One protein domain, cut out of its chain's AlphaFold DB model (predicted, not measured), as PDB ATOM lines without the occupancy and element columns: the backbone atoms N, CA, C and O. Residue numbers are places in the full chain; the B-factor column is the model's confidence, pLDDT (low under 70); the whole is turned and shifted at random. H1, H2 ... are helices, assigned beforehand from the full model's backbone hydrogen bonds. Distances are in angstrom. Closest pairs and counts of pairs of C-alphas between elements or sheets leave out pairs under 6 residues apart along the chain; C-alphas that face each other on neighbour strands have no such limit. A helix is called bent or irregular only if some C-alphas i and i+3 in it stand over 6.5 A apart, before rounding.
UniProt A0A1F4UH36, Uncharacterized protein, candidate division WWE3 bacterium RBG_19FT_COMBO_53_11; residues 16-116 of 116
ATOM      1  N   TRP A  16      30.942  28.535  23.192       60.38
ATOM      2  CA  TRP A  16      29.786  28.757  24.061       60.38
ATOM      3  C   TRP A  16      29.099  27.459  24.488       60.38
ATOM      4  O   TRP A  16      28.462  27.422  25.538       60.38
ATOM      5  N   MET A  17      29.200  26.403  23.678       62.38
ATOM      6  CA  MET A  17      28.641  25.095  24.024       62.38
ATOM      7  C   MET A  17      29.484  24.418  25.104       62.38
ATOM      8  O   MET A  17      28.920  23.973  26.098       62.38
ATOM      9  N   GLY A  18      30.817  24.476  24.988       62.88
ATOM     10  CA  GLY A  18      31.721  24.003  26.043       62.88
ATOM     11  C   GLY A  18      31.560  24.767  27.364       62.88
ATOM     12  O   GLY A  18      31.552  24.152  28.425       62.88
ATOM     13  N   PHE A  19      31.353  26.090  27.314       72.31
ATOM     14  CA  PHE A  19      31.090  26.889  28.519       72.31
ATOM     15  C   PHE A  19      29.788  26.484  29.222       72.31
ATOM     16  O   PHE A  19      29.772  26.335  30.439       72.31
ATOM     17  N   LEU A  20      28.706  26.275  28.466       73.06
ATOM     18  CA  LEU A  20      27.426  25.841  29.034       73.06
ATOM     19  C   LEU A  20      27.506  24.427  29.614       73.06
ATOM     20  O   LEU A  20      27.021  24.223  30.719       73.06
ATOM     21  N   GLN A  21      28.190  23.497  28.941       68.88
ATOM     22  CA  GLN A  21      28.451  22.158  29.482       68.88
ATOM     23  C   GLN A  21      29.243  22.221  30.793       68.88
ATOM     24  O   GLN A  21      28.878  21.574  31.772       68.88
ATOM     25  N   ALA A  22      30.310  23.023  30.840       70.00
ATOM     26  CA  ALA A  22      31.102  23.190  32.055       70.00
ATOM     27  C   ALA A  22      30.284  23.833  33.188       70.00
ATOM     28  O   ALA A  22      30.418  23.427  34.341       70.00
ATOM     29  N   LEU A  23      29.414  24.796  32.868       78.38
ATOM     30  CA  LEU A  23      28.536  25.459  33.834       78.38
ATOM     31  C   LEU A  23      27.457  24.512  34.374       78.38
ATOM     32  O   LEU A  23      27.215  24.504  35.578       78.38
ATOM     33  N   GLU A  24      26.852  23.686  33.521       75.56
ATOM     34  CA  GLU A  24      25.883  22.658  33.924       75.56
ATOM     35  C   GLU A  24      26.524  21.616  34.847       75.56
ATOM     36  O   GLU A  24      25.974  21.312  35.906       75.56
ATOM     37  N   VAL A  25      27.719  21.125  34.498       75.69
ATOM     38  CA  VAL A  25      28.473  20.182  35.337       75.69
ATOM     39  C   VAL A  25      28.860  20.827  36.668       75.69
ATOM     40  O   VAL A  25      28.670  20.217  37.719       75.69
ATOM     41  N   ALA A  26      29.344  22.070  36.660       78.06
ATOM     42  CA  ALA A  26      29.703  22.782  37.885       78.06
ATOM     43  C   ALA A  26      28.489  23.001  38.804       78.06
ATOM     44  O   ALA A  26      28.580  22.793  40.019       78.06
ATOM     45  N   LEU A  27      27.343  23.383  38.235       83.56
ATOM     46  CA  LEU A  27      26.101  23.587  38.979       83.56
ATOM     47  C   LEU A  27      25.582  22.268  39.569       83.56
ATOM     48  O   LEU A  27      25.226  22.227  40.748       83.56
ATOM     49  N   TYR A  28      25.620  21.180  38.799       82.31
ATOM     50  CA  TYR A  28      25.250  19.850  39.280       82.31
ATOM     51  C   TYR A  28      26.170  19.365  40.412       82.31
ATOM     52  O   TYR A  28      25.679  18.982  41.474       82.31
ATOM     53  N   CYS A  29      27.493  19.466  40.246       82.88
ATOM     54  CA  CYS A  29      28.459  19.109  41.289       82.88
ATOM     55  C   CYS A  29      28.258  19.926  42.573       82.88
ATOM     56  O   CYS A  29      28.392  19.386  43.669       82.88
ATOM     57  N   THR A  30      27.900  21.208  42.453       82.81
ATOM     58  CA  THR A  30      27.612  22.065  43.613       82.81
ATOM     59  C   THR A  30      26.370  21.577  44.361       82.81
ATOM     60  O   THR A  30      26.402  21.455  45.584       82.81
ATOM     61  N   LEU A  31      25.296  21.230  43.645       83.62
ATOM     62  CA  LEU A  31      24.075  20.679  44.246       83.62
ATOM     63  C   LEU A  31      24.326  19.331  44.935       83.62
ATOM     64  O   LEU A  31      23.881  19.128  46.064       83.62
ATOM     65  N   VAL A  32      25.072  18.431  44.291       84.06
ATOM     66  CA  VAL A  32      25.447  17.134  44.879       84.06
ATOM     67  C   VAL A  32      26.339  17.329  46.108       84.06
ATOM     68  O   VAL A  32      26.120  16.684  47.130       84.06
ATOM     69  N   GLY A  33      27.296  18.259  46.059       82.25
ATOM     70  CA  GLY A  33      28.142  18.608  47.202       82.25
ATOM     71  C   GLY A  33      27.333  19.117  48.397       82.25
ATOM     72  O   GLY A  33      27.547  18.663  49.520       82.25
ATOM     73  N   LEU A  34      26.345  19.987  48.160       84.06
ATOM     74  CA  LEU A  34      25.418  20.454  49.198       84.06
ATOM     75  C   LEU A  34      24.554  19.321  49.761       84.06
ATOM     76  O   LEU A  34      24.285  19.292  50.964       84.06
ATOM     77  N   PHE A  35      24.136  18.378  48.916       83.69
ATOM     78  CA  PHE A  35      23.386  17.201  49.345       83.69
ATOM     79  C   PHE A  35      24.228  16.298  50.257       83.69
ATOM     80  O   PHE A  35      23.753  15.886  51.313       83.69
ATOM     81  N   ILE A  36      25.495  16.053  49.903       81.38
ATOM     82  CA  ILE A  36      26.440  15.290  50.734       81.38
ATOM     83  C   ILE A  36      26.724  16.025  52.051       81.38
ATOM     84  O   ILE A  36      26.711  15.398  53.108       81.38
ATOM     85  N   TRP A  37      26.911  17.349  52.010       80.44
ATOM     86  CA  TRP A  37      27.123  18.176  53.205       80.44
ATOM     87  C   TRP A  37      25.955  18.077  54.197       80.44
ATOM     88  O   TRP A  37      26.161  17.965  55.403       80.44
ATOM     89  N   ASN A  38      24.719  18.051  53.692       83.38
ATOM     90  CA  ASN A  38      23.515  17.847  54.504       83.38
ATOM     91  C   ASN A  38      23.204  16.363  54.768       83.38
ATOM     92  O   ASN A  38      22.249  16.050  55.479       83.38
ATOM     93  N   GLY A  39      24.006  15.436  54.240       74.19
ATOM     94  CA  GLY A  39      23.786  13.999  54.369       74.19
ATOM     95  C   GLY A  39      23.782  13.535  55.825       74.19
ATOM     96  O   GLY A  39      22.952  12.713  56.199       74.19
ATOM     97  N   ASN A  40      24.622  14.124  56.679       70.31
ATOM     98  CA  ASN A  40      24.646  13.787  58.105       70.31
ATOM     99  C   ASN A  40      23.331  14.164  58.820       70.31
ATOM    100  O   ASN A  40      22.888  13.459  59.722       70.31
ATOM    101  N   ALA A  41      22.673  15.244  58.383       71.94
ATOM    102  CA  ALA A  41      21.373  15.666  58.908       71.94
ATOM    103  C   ALA A  41      20.208  14.824  58.354       71.94
ATOM    104  O   ALA A  41      19.223  14.610  59.056       71.94
ATOM    105  N   LEU A  42      20.318  14.337  57.113       70.31
ATOM    106  CA  LEU A  42      19.278  13.545  56.443       70.31
ATOM    107  C   LEU A  42      19.303  12.056  56.819       70.31
ATOM    108  O   LEU A  42      18.250  11.429  56.887       70.31
ATOM    109  N   PHE A  43      20.489  11.489  57.042       70.88
ATOM    110  CA  PHE A  43      20.675  10.046  57.223       70.88
ATOM    111  C   PHE A  43      21.055   9.639  58.658       70.88
ATOM    112  O   PHE A  43      21.007   8.449  58.973       70.88
ATOM    113  N   GLY A  44      21.374  10.598  59.539       69.31
ATOM    114  CA  GLY A  44      21.739  10.347  60.940       69.31
ATOM    115  C   GLY A  44      22.957   9.425  61.101       69.31
ATOM    116  O   GLY A  44      23.744   9.236  60.173       69.31
ATOM    117  N   THR A  45      23.115   8.807  62.280       64.06
ATOM    118  CA  THR A  45      24.113   7.744  62.507       64.06
ATOM    119  C   THR A  45      23.669   6.452  61.825       64.06
ATOM    120  O   THR A  45      23.154   5.527  62.455       64.06
ATOM    121  N   MET A  46      23.822   6.403  60.508       60.25
ATOM    122  CA  MET A  46      23.593   5.199  59.723       60.25
ATOM    123  C   MET A  46      24.705   4.173  59.999       60.25
ATOM    124  O   MET A  46      25.857   4.539  60.228       60.25
ATOM    125  N   ASN A  47      24.358   2.880  59.981       60.09
ATOM    126  CA  ASN A  47      25.294   1.766  60.171       60.09
ATOM    127  C   ASN A  47      26.603   1.964  59.380       60.09
ATOM    128  O   ASN A  47      26.563   2.293  58.192       60.09
ATOM    129  N   VAL A  48      27.741   1.675  60.026       68.81
ATOM    130  CA  VAL A  48      29.123   1.929  59.549       68.81
ATOM    131  C   VAL A  48      29.401   1.394  58.132       68.81
ATOM    132  O   VAL A  48      30.248   1.927  57.423       68.81
ATOM    133  N   PHE A  49      28.658   0.381  57.681       76.56
ATOM    134  CA  PHE A  49      28.787  -0.203  56.344       76.56
ATOM    135  C   PHE A  49      27.906   0.461  55.268       76.56
ATOM    136  O   PHE A  49      28.312   0.581  54.116       76.56
ATOM    137  N   LEU A  50      26.699   0.907  55.623       79.12
ATOM    138  CA  LEU A  50      25.697   1.386  54.659       79.12
ATOM    139  C   LEU A  50      25.980   2.820  54.192       79.12
ATOM    140  O   LEU A  50      25.713   3.155  53.039       79.12
ATOM    141  N   GLY A  51      26.585   3.639  55.060       79.94
ATOM    142  CA  GLY A  51      26.988   5.009  54.733       79.94
ATOM    143  C   GLY A  51      27.959   5.084  53.544       79.94
ATOM    144  O   GLY A  51      27.621   5.705  52.534       79.94
ATOM    145  N   PRO A  52      29.131   4.418  53.602       80.94
ATOM    146  CA  PRO A  52      30.093   4.422  52.498       80.94
ATOM    147  C   PRO A  52      29.522   3.862  51.189       80.94
ATOM    148  O   PRO A  52      29.794   4.403  50.120       80.94
ATOM    149  N   VAL A  53      28.693   2.814  51.257       86.38
ATOM    150  CA  VAL A  53      28.071   2.205  50.070       86.38
ATOM    151  C   VAL A  53      27.118   3.181  49.377       86.38
ATOM    152  O   VAL A  53      27.209   3.366  48.164       86.38
ATOM    153  N   LEU A  54      26.234   3.849  50.124       83.38
ATOM    154  CA  LEU A  54      25.312   4.835  49.550       83.38
ATOM    155  C   LEU A  54      26.048   6.057  48.992       83.38
ATOM    156  O   LEU A  54      25.662   6.574  47.944       83.38
ATOM    157  N   MET A  55      27.130   6.483  49.646       83.19
ATOM    158  CA  MET A  55      27.976   7.568  49.151       83.19
ATOM    159  C   MET A  55      28.648   7.199  47.821       83.19
ATOM    160  O   MET A  55      28.615   7.998  46.885       83.19
ATOM    161  N   LEU A  56      29.169   5.973  47.695       85.44
ATOM    162  CA  LEU A  56      29.731   5.470  46.439       85.44
ATOM    163  C   LEU A  56      28.675   5.355  45.335       85.44
ATOM    164  O   LEU A  56      28.947   5.750  44.205       85.44
ATOM    165  N   ILE A  57      27.466   4.878  45.647       85.50
ATOM    166  CA  ILE A  57      26.367   4.803  44.671       85.50
ATOM    167  C   ILE A  57      25.978   6.206  44.190       85.50
ATOM    168  O   ILE A  57      25.883   6.432  42.982       85.50
ATOM    169  N   LEU A  58      25.798   7.164  45.105       85.19
ATOM    170  CA  LEU A  58      25.481   8.552  44.758       85.19
ATOM    171  C   LEU A  58      26.591   9.177  43.898       85.19
ATOM    172  O   LEU A  58      26.305   9.844  42.902       85.19
ATOM    173  N   PHE A  59      27.852   8.911  44.242       85.75
ATOM    174  CA  PHE A  59      29.004   9.338  43.458       85.75
ATOM    175  C   PHE A  59      28.993   8.726  42.051       85.75
ATOM    176  O   PHE A  59      29.111   9.459  41.073       85.75
ATOM    177  N   SER A  60      28.782   7.415  41.911       86.19
ATOM    178  CA  SER A  60      28.703   6.757  40.601       86.19
ATOM    179  C   SER A  60      27.559   7.298  39.743       86.19
ATOM    180  O   SER A  60      27.763   7.549  38.555       86.19
ATOM    181  N   VAL A  61      26.381   7.544  40.327       85.31
ATOM    182  CA  VAL A  61      25.256   8.188  39.624       85.31
ATOM    183  C   VAL A  61      25.645   9.592  39.161       85.31
ATOM    184  O   VAL A  61      25.409   9.938  38.005       85.31
ATOM    185  N   SER A  62      26.311  10.374  40.014       83.31
ATOM    186  CA  SER A  62      26.817  11.700  39.652       83.31
ATOM    187  C   SER A  62      27.806  11.639  38.485       83.31
ATOM    188  O   SER A  62      27.693  12.417  37.539       83.31
ATOM    189  N   VAL A  63      28.752  10.697  38.512       83.69
ATOM    190  CA  VAL A  63      29.731  10.495  37.430       83.69
ATOM    191  C   VAL A  63      29.035  10.109  36.122       83.69
ATOM    192  O   VAL A  63      29.402  10.630  35.069       83.69
ATOM    193  N   LEU A  64      28.004   9.260  36.166       81.25
ATOM    194  CA  LEU A  64      27.219   8.889  34.985       81.25
ATOM    195  C   LEU A  64      26.465  10.084  34.390       81.25
ATOM    196  O   LEU A  64      26.496  10.277  33.175       81.25
ATOM    197  N   VAL A  65      25.832  10.910  35.228       80.06
ATOM    198  CA  VAL A  65      25.138  12.131  34.781       80.06
ATOM    199  C   VAL A  65      26.127  13.105  34.139       80.06
ATOM    200  O   VAL A  65      25.882  13.573  33.026       80.06
ATOM    201  N   CYS A  66      27.276  13.348  34.776       76.44
ATOM    202  CA  CYS A  66      28.345  14.170  34.205       76.44
ATOM    203  C   CYS A  66      28.855  13.597  32.876       76.44
ATOM    204  O   CYS A  66      29.053  14.342  31.918       76.44
ATOM    205  N   GLY A  67      29.016  12.274  32.791       74.69
ATOM    206  CA  GLY A  67      29.393  11.584  31.564       74.69
ATOM    207  C   GLY A  67      28.390  11.838  30.442       74.69
ATOM    208  O   GLY A  67      28.782  12.263  29.361       74.69
ATOM    209  N   ILE A  68      27.093  11.660  30.689       73.00
ATOM    210  CA  ILE A  68      26.055  11.906  29.677       73.00
ATOM    211  C   ILE A  68      26.067  13.373  29.228       73.00
ATOM    212  O   ILE A  68      26.032  13.634  28.025       73.00
ATOM    213  N   LEU A  69      26.175  14.322  30.162       70.50
ATOM    214  CA  LEU A  69      26.223  15.752  29.846       70.50
ATOM    215  C   LEU A  69      27.417  16.105  28.955       70.50
ATOM    216  O   LEU A  69      27.244  16.834  27.981       70.50
ATOM    217  N   VAL A  70      28.603  15.561  29.240       70.88
ATOM    218  CA  VAL A  70      29.830  15.821  28.468       70.88
ATOM    219  C   VAL A  70      29.825  15.076  27.130       70.88
ATOM    220  O   VAL A  70      30.178  15.654  26.100       70.88
ATOM    221  N   PHE A  71      29.387  13.815  27.109       69.31
ATOM    222  CA  PHE A  71      29.486  12.945  25.935       69.31
ATOM    223  C   PHE A  71      28.326  13.072  24.941       69.31
ATOM    224  O   PHE A  71      28.479  12.642  23.797       69.31
ATOM    225  N   TYR A  72      27.201  13.704  25.297       69.69
ATOM    226  CA  TYR A  72      26.054  13.868  24.390       69.69
ATOM    227  C   TYR A  72      26.428  14.549  23.061       69.69
ATOM    228  O   TYR A  72      26.049  14.106  21.974       69.69
ATOM    229  N   GLN A  73      27.217  15.618  23.139       67.56
ATOM    230  CA  GLN A  73      27.625  16.406  21.981       67.56
ATOM    231  C   GLN A  73      28.680  15.727  21.084       67.56
ATOM    232  O   GLN A  73      28.456  15.671  19.869       67.56
ATOM    233  N   PRO A  74      29.790  15.169  21.610       66.44
ATOM    234  CA  PRO A  74      30.736  14.413  20.791       66.44
ATOM    235  C   PRO A  74      30.121  13.124  20.231       66.44
ATOM    236  O   PRO A  74      30.459  12.750  19.110       66.44
ATOM    237  N   TYR A  75      29.164  12.491  20.927       69.81
ATOM    238  CA  TYR A  75      28.418  11.346  20.392       69.81
ATOM    239  C   TYR A  75      27.651  11.722  19.119       69.81
ATOM    240  O   TYR A  75      27.771  11.044  18.100       69.81
ATOM    241  N   ARG A  76      26.940  12.858  19.122       68.19
ATOM    242  CA  ARG A  76      26.230  13.348  17.928       68.19
ATOM    243  C   ARG A  76      27.185  13.645  16.765       68.19
ATOM    244  O   ARG A  76      26.894  13.299  15.626       68.19
ATOM    245  N   LEU A  77      28.343  14.234  17.063       66.12
ATOM    246  CA  LEU A  77      29.353  14.602  16.065       66.12
ATOM    247  C   LEU A  77      30.095  13.382  15.482       66.12
ATOM    248  O   LEU A  77      30.535  13.404  14.332       66.12
ATOM    249  N   PHE A  78      30.198  12.300  16.258       71.19
ATOM    250  CA  PHE A  78      30.760  11.026  15.813       71.19
ATOM    251  C   PHE A  78      29.871  10.338  14.766       71.19
ATOM    252  O   PHE A  78      30.391   9.823  13.774       71.19
ATOM    253  N   PHE A  79      28.545  10.373  14.953       71.69
ATOM    254  CA  PHE A  79      27.579   9.826  13.990       71.69
ATOM    255  C   PHE A  79      27.464  10.661  12.705       71.69
ATOM    256  O   PHE A  79      27.229  10.089  11.646       71.69
ATOM    257  N   ASP A  80      27.750  11.966  12.761       74.25
ATOM    258  CA  ASP A  80      27.874  12.850  11.585       74.25
ATOM    259  C   ASP A  80      29.166  12.610  10.760       74.25
ATOM    260  O   ASP A  80      29.487  13.362   9.840       74.25
ATOM    261  N   GLY A  81      29.959  11.579  11.087       69.88
ATOM    262  CA  GLY A  81      31.190  11.218  10.368       69.88
ATOM    263  C   GLY A  81      32.407  12.084  10.712       69.88
ATOM    264  O   GLY A  81      33.521  11.811  10.255       69.88
ATOM    265  N   LYS A  82      32.248  13.086  11.581       68.31
ATOM    266  CA  LYS A  82      33.293  14.037  11.978       68.31
ATOM    267  C   LYS A  82      34.081  13.580  13.208       68.31
ATOM    268  O   LYS A  82      34.175  14.264  14.226       68.31
ATOM    269  N   LYS A  83      34.716  12.411  13.091       67.12
ATOM    270  CA  LYS A  83      35.433  11.735  14.191       67.12
ATOM    271  C   LYS A  83      36.553  12.577  14.827       67.12
ATOM    272  O   LYS A  83      36.771  12.471  16.028       67.12
ATOM    273  N   LYS A  84      37.239  13.418  14.039       68.44
ATOM    274  CA  LYS A  84      38.298  14.318  14.538       68.44
ATOM    275  C   LYS A  84      37.733  15.446  15.403       68.44
ATOM    276  O   LYS A  84      38.182  15.614  16.527       68.44
ATOM    277  N   GLU A  85      36.690  16.133  14.930       68.81
ATOM    278  CA  GLU A  85      36.039  17.190  15.714       68.81
ATOM    279  C   GLU A  85      35.423  16.625  17.005       68.81
ATOM    280  O   GLU A  85      35.450  17.295  18.030       68.81
ATOM    281  N   ALA A  86      34.907  15.388  16.991       65.25
ATOM    282  CA  ALA A  86      34.360  14.744  18.188       65.25
ATOM    283  C   ALA A  86      35.437  14.502  19.263       65.25
ATOM    284  O   ALA A  86      35.199  14.770  20.442       65.25
ATOM    285  N   ALA A  87      36.619  14.027  18.855       70.19
ATOM    286  CA  ALA A  87      37.749  13.810  19.756       70.19
ATOM    287  C   ALA A  87      38.306  15.135  20.296       70.19
ATOM    288  O   ALA A  87      38.514  15.264  21.504       70.19
ATOM    289  N   ASP A  88      38.460  16.141  19.430       70.38
ATOM    290  CA  ASP A  88      38.909  17.474  19.836       70.38
ATOM    291  C   ASP A  88      37.940  18.093  20.851       70.38
ATOM    292  O   ASP A  88      38.373  18.667  21.848       70.38
ATOM    293  N   LEU A  89      36.626  17.923  20.661       69.75
ATOM    294  CA  LEU A  89      35.613  18.460  21.571       69.75
ATOM    295  C   LEU A  89      35.731  17.847  22.975       69.75
ATOM    296  O   LEU A  89      35.719  18.599  23.948       69.75
ATOM    297  N   VAL A  90      35.951  16.526  23.079       71.62
ATOM    298  CA  VAL A  90      36.200  15.829  24.361       71.62
ATOM    299  C   VAL A  90      37.486  16.319  25.034       71.62
ATOM    300  O   VAL A  90      37.495  16.577  26.245       71.62
ATOM    301  N   ILE A  91      38.565  16.476  24.264       72.38
ATOM    302  CA  ILE A  91      39.858  16.961  24.767       72.38
ATOM    303  C   ILE A  91      39.710  18.392  25.291       72.38
ATOM    304  O   ILE A  91      40.115  18.676  26.418       72.38
ATOM    305  N   TYR A  92      39.057  19.279  24.539       69.75
ATOM    306  CA  TYR A  92      38.803  20.650  24.977       69.75
ATOM    307  C   TYR A  92      37.913  20.712  26.223       69.75
ATOM    308  O   TYR A  92      38.217  21.501  27.121       69.75
ATOM    309  N   THR A  93      36.867  19.882  26.340       71.00
ATOM    310  CA  THR A  93      36.073  19.801  27.582       71.00
ATOM    311  C   THR A  93      36.900  19.307  28.765       71.00
ATOM    312  O   THR A  93      36.777  19.861  29.854       71.00
ATOM    313  N   THR A  94      37.785  18.330  28.558       75.06
ATOM    314  CA  THR A  94      38.679  17.817  29.609       75.06
ATOM    315  C   THR A  94      39.655  18.893  30.080       75.06
ATOM    316  O   THR A  94      39.811  19.099  31.282       75.06
ATOM    317  N   ILE A  95      40.268  19.628  29.148       76.50
ATOM    318  CA  ILE A  95      41.188  20.728  29.467       76.50
ATOM    319  C   ILE A  95      40.460  21.825  30.252       76.50
ATOM    320  O   ILE A  95      40.968  22.283  31.272       76.50
ATOM    321  N   TRP A  96      39.256  22.224  29.829       71.81
ATOM    322  CA  TRP A  96      38.474  23.233  30.550       71.81
ATOM    323  C   TRP A  96      38.054  22.772  31.946       71.81
ATOM    324  O   TRP A  96      38.161  23.551  32.892       71.81
ATOM    325  N   LEU A  97      37.638  21.513  32.102       72.38
ATOM    326  CA  LEU A  97      37.355  20.925  33.416       72.38
ATOM    327  C   LEU A  97      38.596  20.932  34.315       72.38
ATOM    328  O   LEU A  97      38.496  21.284  35.489       72.38
ATOM    329  N   PHE A  98      39.768  20.617  33.763       75.38
ATOM    330  CA  PHE A  98      41.028  20.664  34.500       75.38
ATOM    331  C   PHE A  98      41.395  22.091  34.931       75.38
ATOM    332  O   PHE A  98      41.807  22.309  36.069       75.38
ATOM    333  N   VAL A  99      41.176  23.089  34.071       79.00
ATOM    334  CA  VAL A  99      41.359  24.506  34.427       79.00
ATOM    335  C   VAL A  99      40.398  24.924  35.546       79.00
ATOM    336  O   VAL A  99      40.828  25.553  36.512       79.00
ATOM    337  N   PHE A 100      39.118  24.543  35.471       75.25
ATOM    338  CA  PHE A 100      38.155  24.800  36.549       75.25
ATOM    339  C   PHE A 100      38.572  24.139  37.868       75.25
ATOM    340  O   PHE A 100      38.469  24.766  38.924       75.25
ATOM    341  N   PHE A 101      39.090  22.913  37.808       75.94
ATOM    342  CA  PHE A 101      39.631  22.209  38.967       75.94
ATOM    343  C   PHE A 101      40.834  22.944  39.582       75.94
ATOM    344  O   PHE A 101      40.861  23.164  40.793       75.94
ATOM    345  N   LEU A 102      41.784  23.412  38.764       81.75
ATOM    346  CA  LEU A 102      42.921  24.211  39.236       81.75
ATOM    347  C   LEU A 102      42.475  25.524  39.892       81.75
ATOM    348  O   LEU A 102      42.985  25.882  40.951       81.75
ATOM    349  N   ILE A 103      41.493  26.224  39.316       82.81
ATOM    350  CA  ILE A 103      40.936  27.451  39.909       82.81
ATOM    351  C   ILE A 103      40.292  27.154  41.269       82.81
ATOM    352  O   ILE A 103      40.468  27.928  42.212       82.81
ATOM    353  N   ALA A 104      39.559  26.044  41.392       79.31
ATOM    354  CA  ALA A 104      38.962  25.629  42.658       79.31
ATOM    355  C   ALA A 104      40.032  25.332  43.723       79.31
ATOM    356  O   ALA A 104      39.896  25.792  44.858       79.31
ATOM    357  N   LEU A 105      41.126  24.653  43.353       81.25
ATOM    358  CA  LEU A 105      42.257  24.412  44.254       81.25
ATOM    359  C   LEU A 105      42.947  25.709  44.685       81.25
ATOM    360  O   LEU A 105      43.215  25.884  45.870       81.25
ATOM    361  N   ILE A 106      43.191  26.642  43.761       84.81
ATOM    362  CA  ILE A 106      43.800  27.940  44.090       84.81
ATOM    363  C   ILE A 106      42.914  28.713  45.073       84.81
ATOM    364  O   ILE A 106      43.416  29.243  46.063       84.81
ATOM    365  N   LYS A 107      41.592  28.740  44.853       82.44
ATOM    366  CA  LYS A 107      40.647  29.367  45.790       82.44
ATOM    367  C   LYS A 107      40.690  28.718  47.173       82.44
ATOM    368  O   LYS A 107      40.678  29.444  48.162       82.44
ATOM    369  N   LEU A 108      40.758  27.388  47.240       82.88
ATOM    370  CA  LEU A 108      40.869  26.662  48.505       82.88
ATOM    371  C   LEU A 108      42.167  27.022  49.238       82.88
ATOM    372  O   LEU A 108      42.125  27.338  50.419       82.88
ATOM    373  N   VAL A 109      43.303  27.039  48.535       85.12
ATOM    374  CA  VAL A 109      44.605  27.404  49.116       85.12
ATOM    375  C   VAL A 109      44.592  28.841  49.635       85.12
ATOM    376  O   VAL A 109      45.037  29.078  50.755       85.12
ATOM    377  N   ILE A 110      44.063  29.798  48.870       83.69
ATOM    378  CA  ILE A 110      43.956  31.198  49.312       83.69
ATOM    379  C   ILE A 110      43.067  31.303  50.554       83.69
ATOM    380  O   ILE A 110      43.456  31.956  51.515       83.69
ATOM    381  N   LEU A 111      41.910  30.637  50.560       79.69
ATOM    382  CA  LEU A 111      40.990  30.649  51.696       79.69
ATOM    383  C   LEU A 111      41.632  30.049  52.956       79.69
ATOM    384  O   LEU A 111      41.527  30.641  54.025       79.69
ATOM    385  N   THR A 112      42.343  28.926  52.831       80.75
ATOM    386  CA  THR A 112      43.061  28.296  53.950       80.75
ATOM    387  C   THR A 112      44.165  29.198  54.507       80.75
ATOM    388  O   THR A 112      44.288  29.313  55.721       80.75
ATOM    389  N   ASN A 113      44.938  29.874  53.650       73.25
ATOM    390  CA  ASN A 113      45.988  30.803  54.095       73.25
ATOM    391  C   ASN A 113      45.438  32.100  54.712       73.25
ATOM    392  O   ASN A 113      46.162  32.768  55.434       73.25
ATOM    393  N   LEU A 114      44.190  32.481  54.414       69.62
ATOM    394  CA  LEU A 114      43.548  33.672  54.982       69.62
ATOM    395  C   LEU A 114      42.892  33.405  56.351       69.62
ATOM    396  O   LEU A 114      42.575  34.347  57.070       69.62
ATOM    397  N   ILE A 115      42.619  32.134  56.661       69.44
ATOM    398  CA  ILE A 115      41.966  31.674  57.898       69.44
ATOM    399  C   ILE A 115      42.995  31.249  58.963       69.44
ATOM    400  O   ILE A 115      42.655  31.217  60.146       69.44
ATOM    401  N   SER A 116      44.223  30.913  58.550       55.22
ATOM    402  CA  SER A 116      45.329  30.507  59.428       55.22
ATOM    403  C   SER A 116      46.175  31.683  59.900       55.22
ATOM    404  O   SER A 116      46.807  31.496  60.964       55.22
TER     405      SER A 116
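AT A GLANCE: This is residues 16 to 116 of the 116 residues of an uncharacterized protein of candidate division WWE3 bacterium RBG_19FT_COMBO_53_11 (UniProt A0A1F4UH36). Two long helices, H3 and H4, make a wide V, meeting near the tight turn at residues 80 to 82, and a third long helix, H1, lies side by side with H3, its first part also packing on H4. Residues 101 to 116, of which 101 to 115 belong to H4, stick out free of the rest. The printed part has 101 residues with four named helices, H1, H2, H3 and H4 in chain order, and no named strand; the class is all helix. It is loose, with a radius of gyration of the C-alphas of 17.5 A, and flat, spanning 53 by 36 by 18 A.

IN THESE COORDINATES: H1, residues 16 to 37, begins with C-alpha 16 at (29.786, 28.757, 24.061) and is 31.1 A long. H2, residues 39 to 43, is short. H3, residues 50 to 79, measures 41.6 A, from C-alpha 50 at (25.697, 1.386, 54.659). It is only just irregular, C-alphas 70 and 73 being 6.9 A apart, and has a kink of 45 degrees near residue 73. H4, residues 83 to 115, measures 48.5 A and ends with C-alpha 115 at (41.966, 31.674, 57.898).

HOW THE PARTS SIT: H1 touches residues 62 to 70 of H3, opposite ways at a shallow tilt of 8 degrees; the closest C-alphas, of Val 25 and Cys 66, are 6.1 A apart. Residues 18 to 22 of H1 touch residues 92 to 97 of H4, the same way at a steep tilt of 46 degrees, closest at the C-alphas of Gly 18 and Thr 93, 6.2 A. H3 and H4 form a helical hairpin: residues 70 to 78 touch residues 83 to 93, opposite ways at a steep tilt of 41 degrees, with the C-alphas of Pro 74 and Ala 86 closest at 4.5 A. The helix packing is mostly crossed, only just, with 1 of 3 touching pairs at a shallow tilt. H1 and H2 meet only through their link. H2 is apart from H4, and only just apart from H3, at 8.5 A. Each O i to N i+4 pair is within hydrogen-bond range in H1, H2 and H4; in H3, 24 of 26 are.

THE WHOLE: The C-alphas of Gly 81 and Ser 116, the two farthest apart, are 54.6 A from each other. The printed part has no cut and no long link. Residues 44 to 50 stand free too. The mean pLDDT of the printed part is 75.2; 27 residues are under 70, among them 44 to 48, 71 to 77 and 81 to 86.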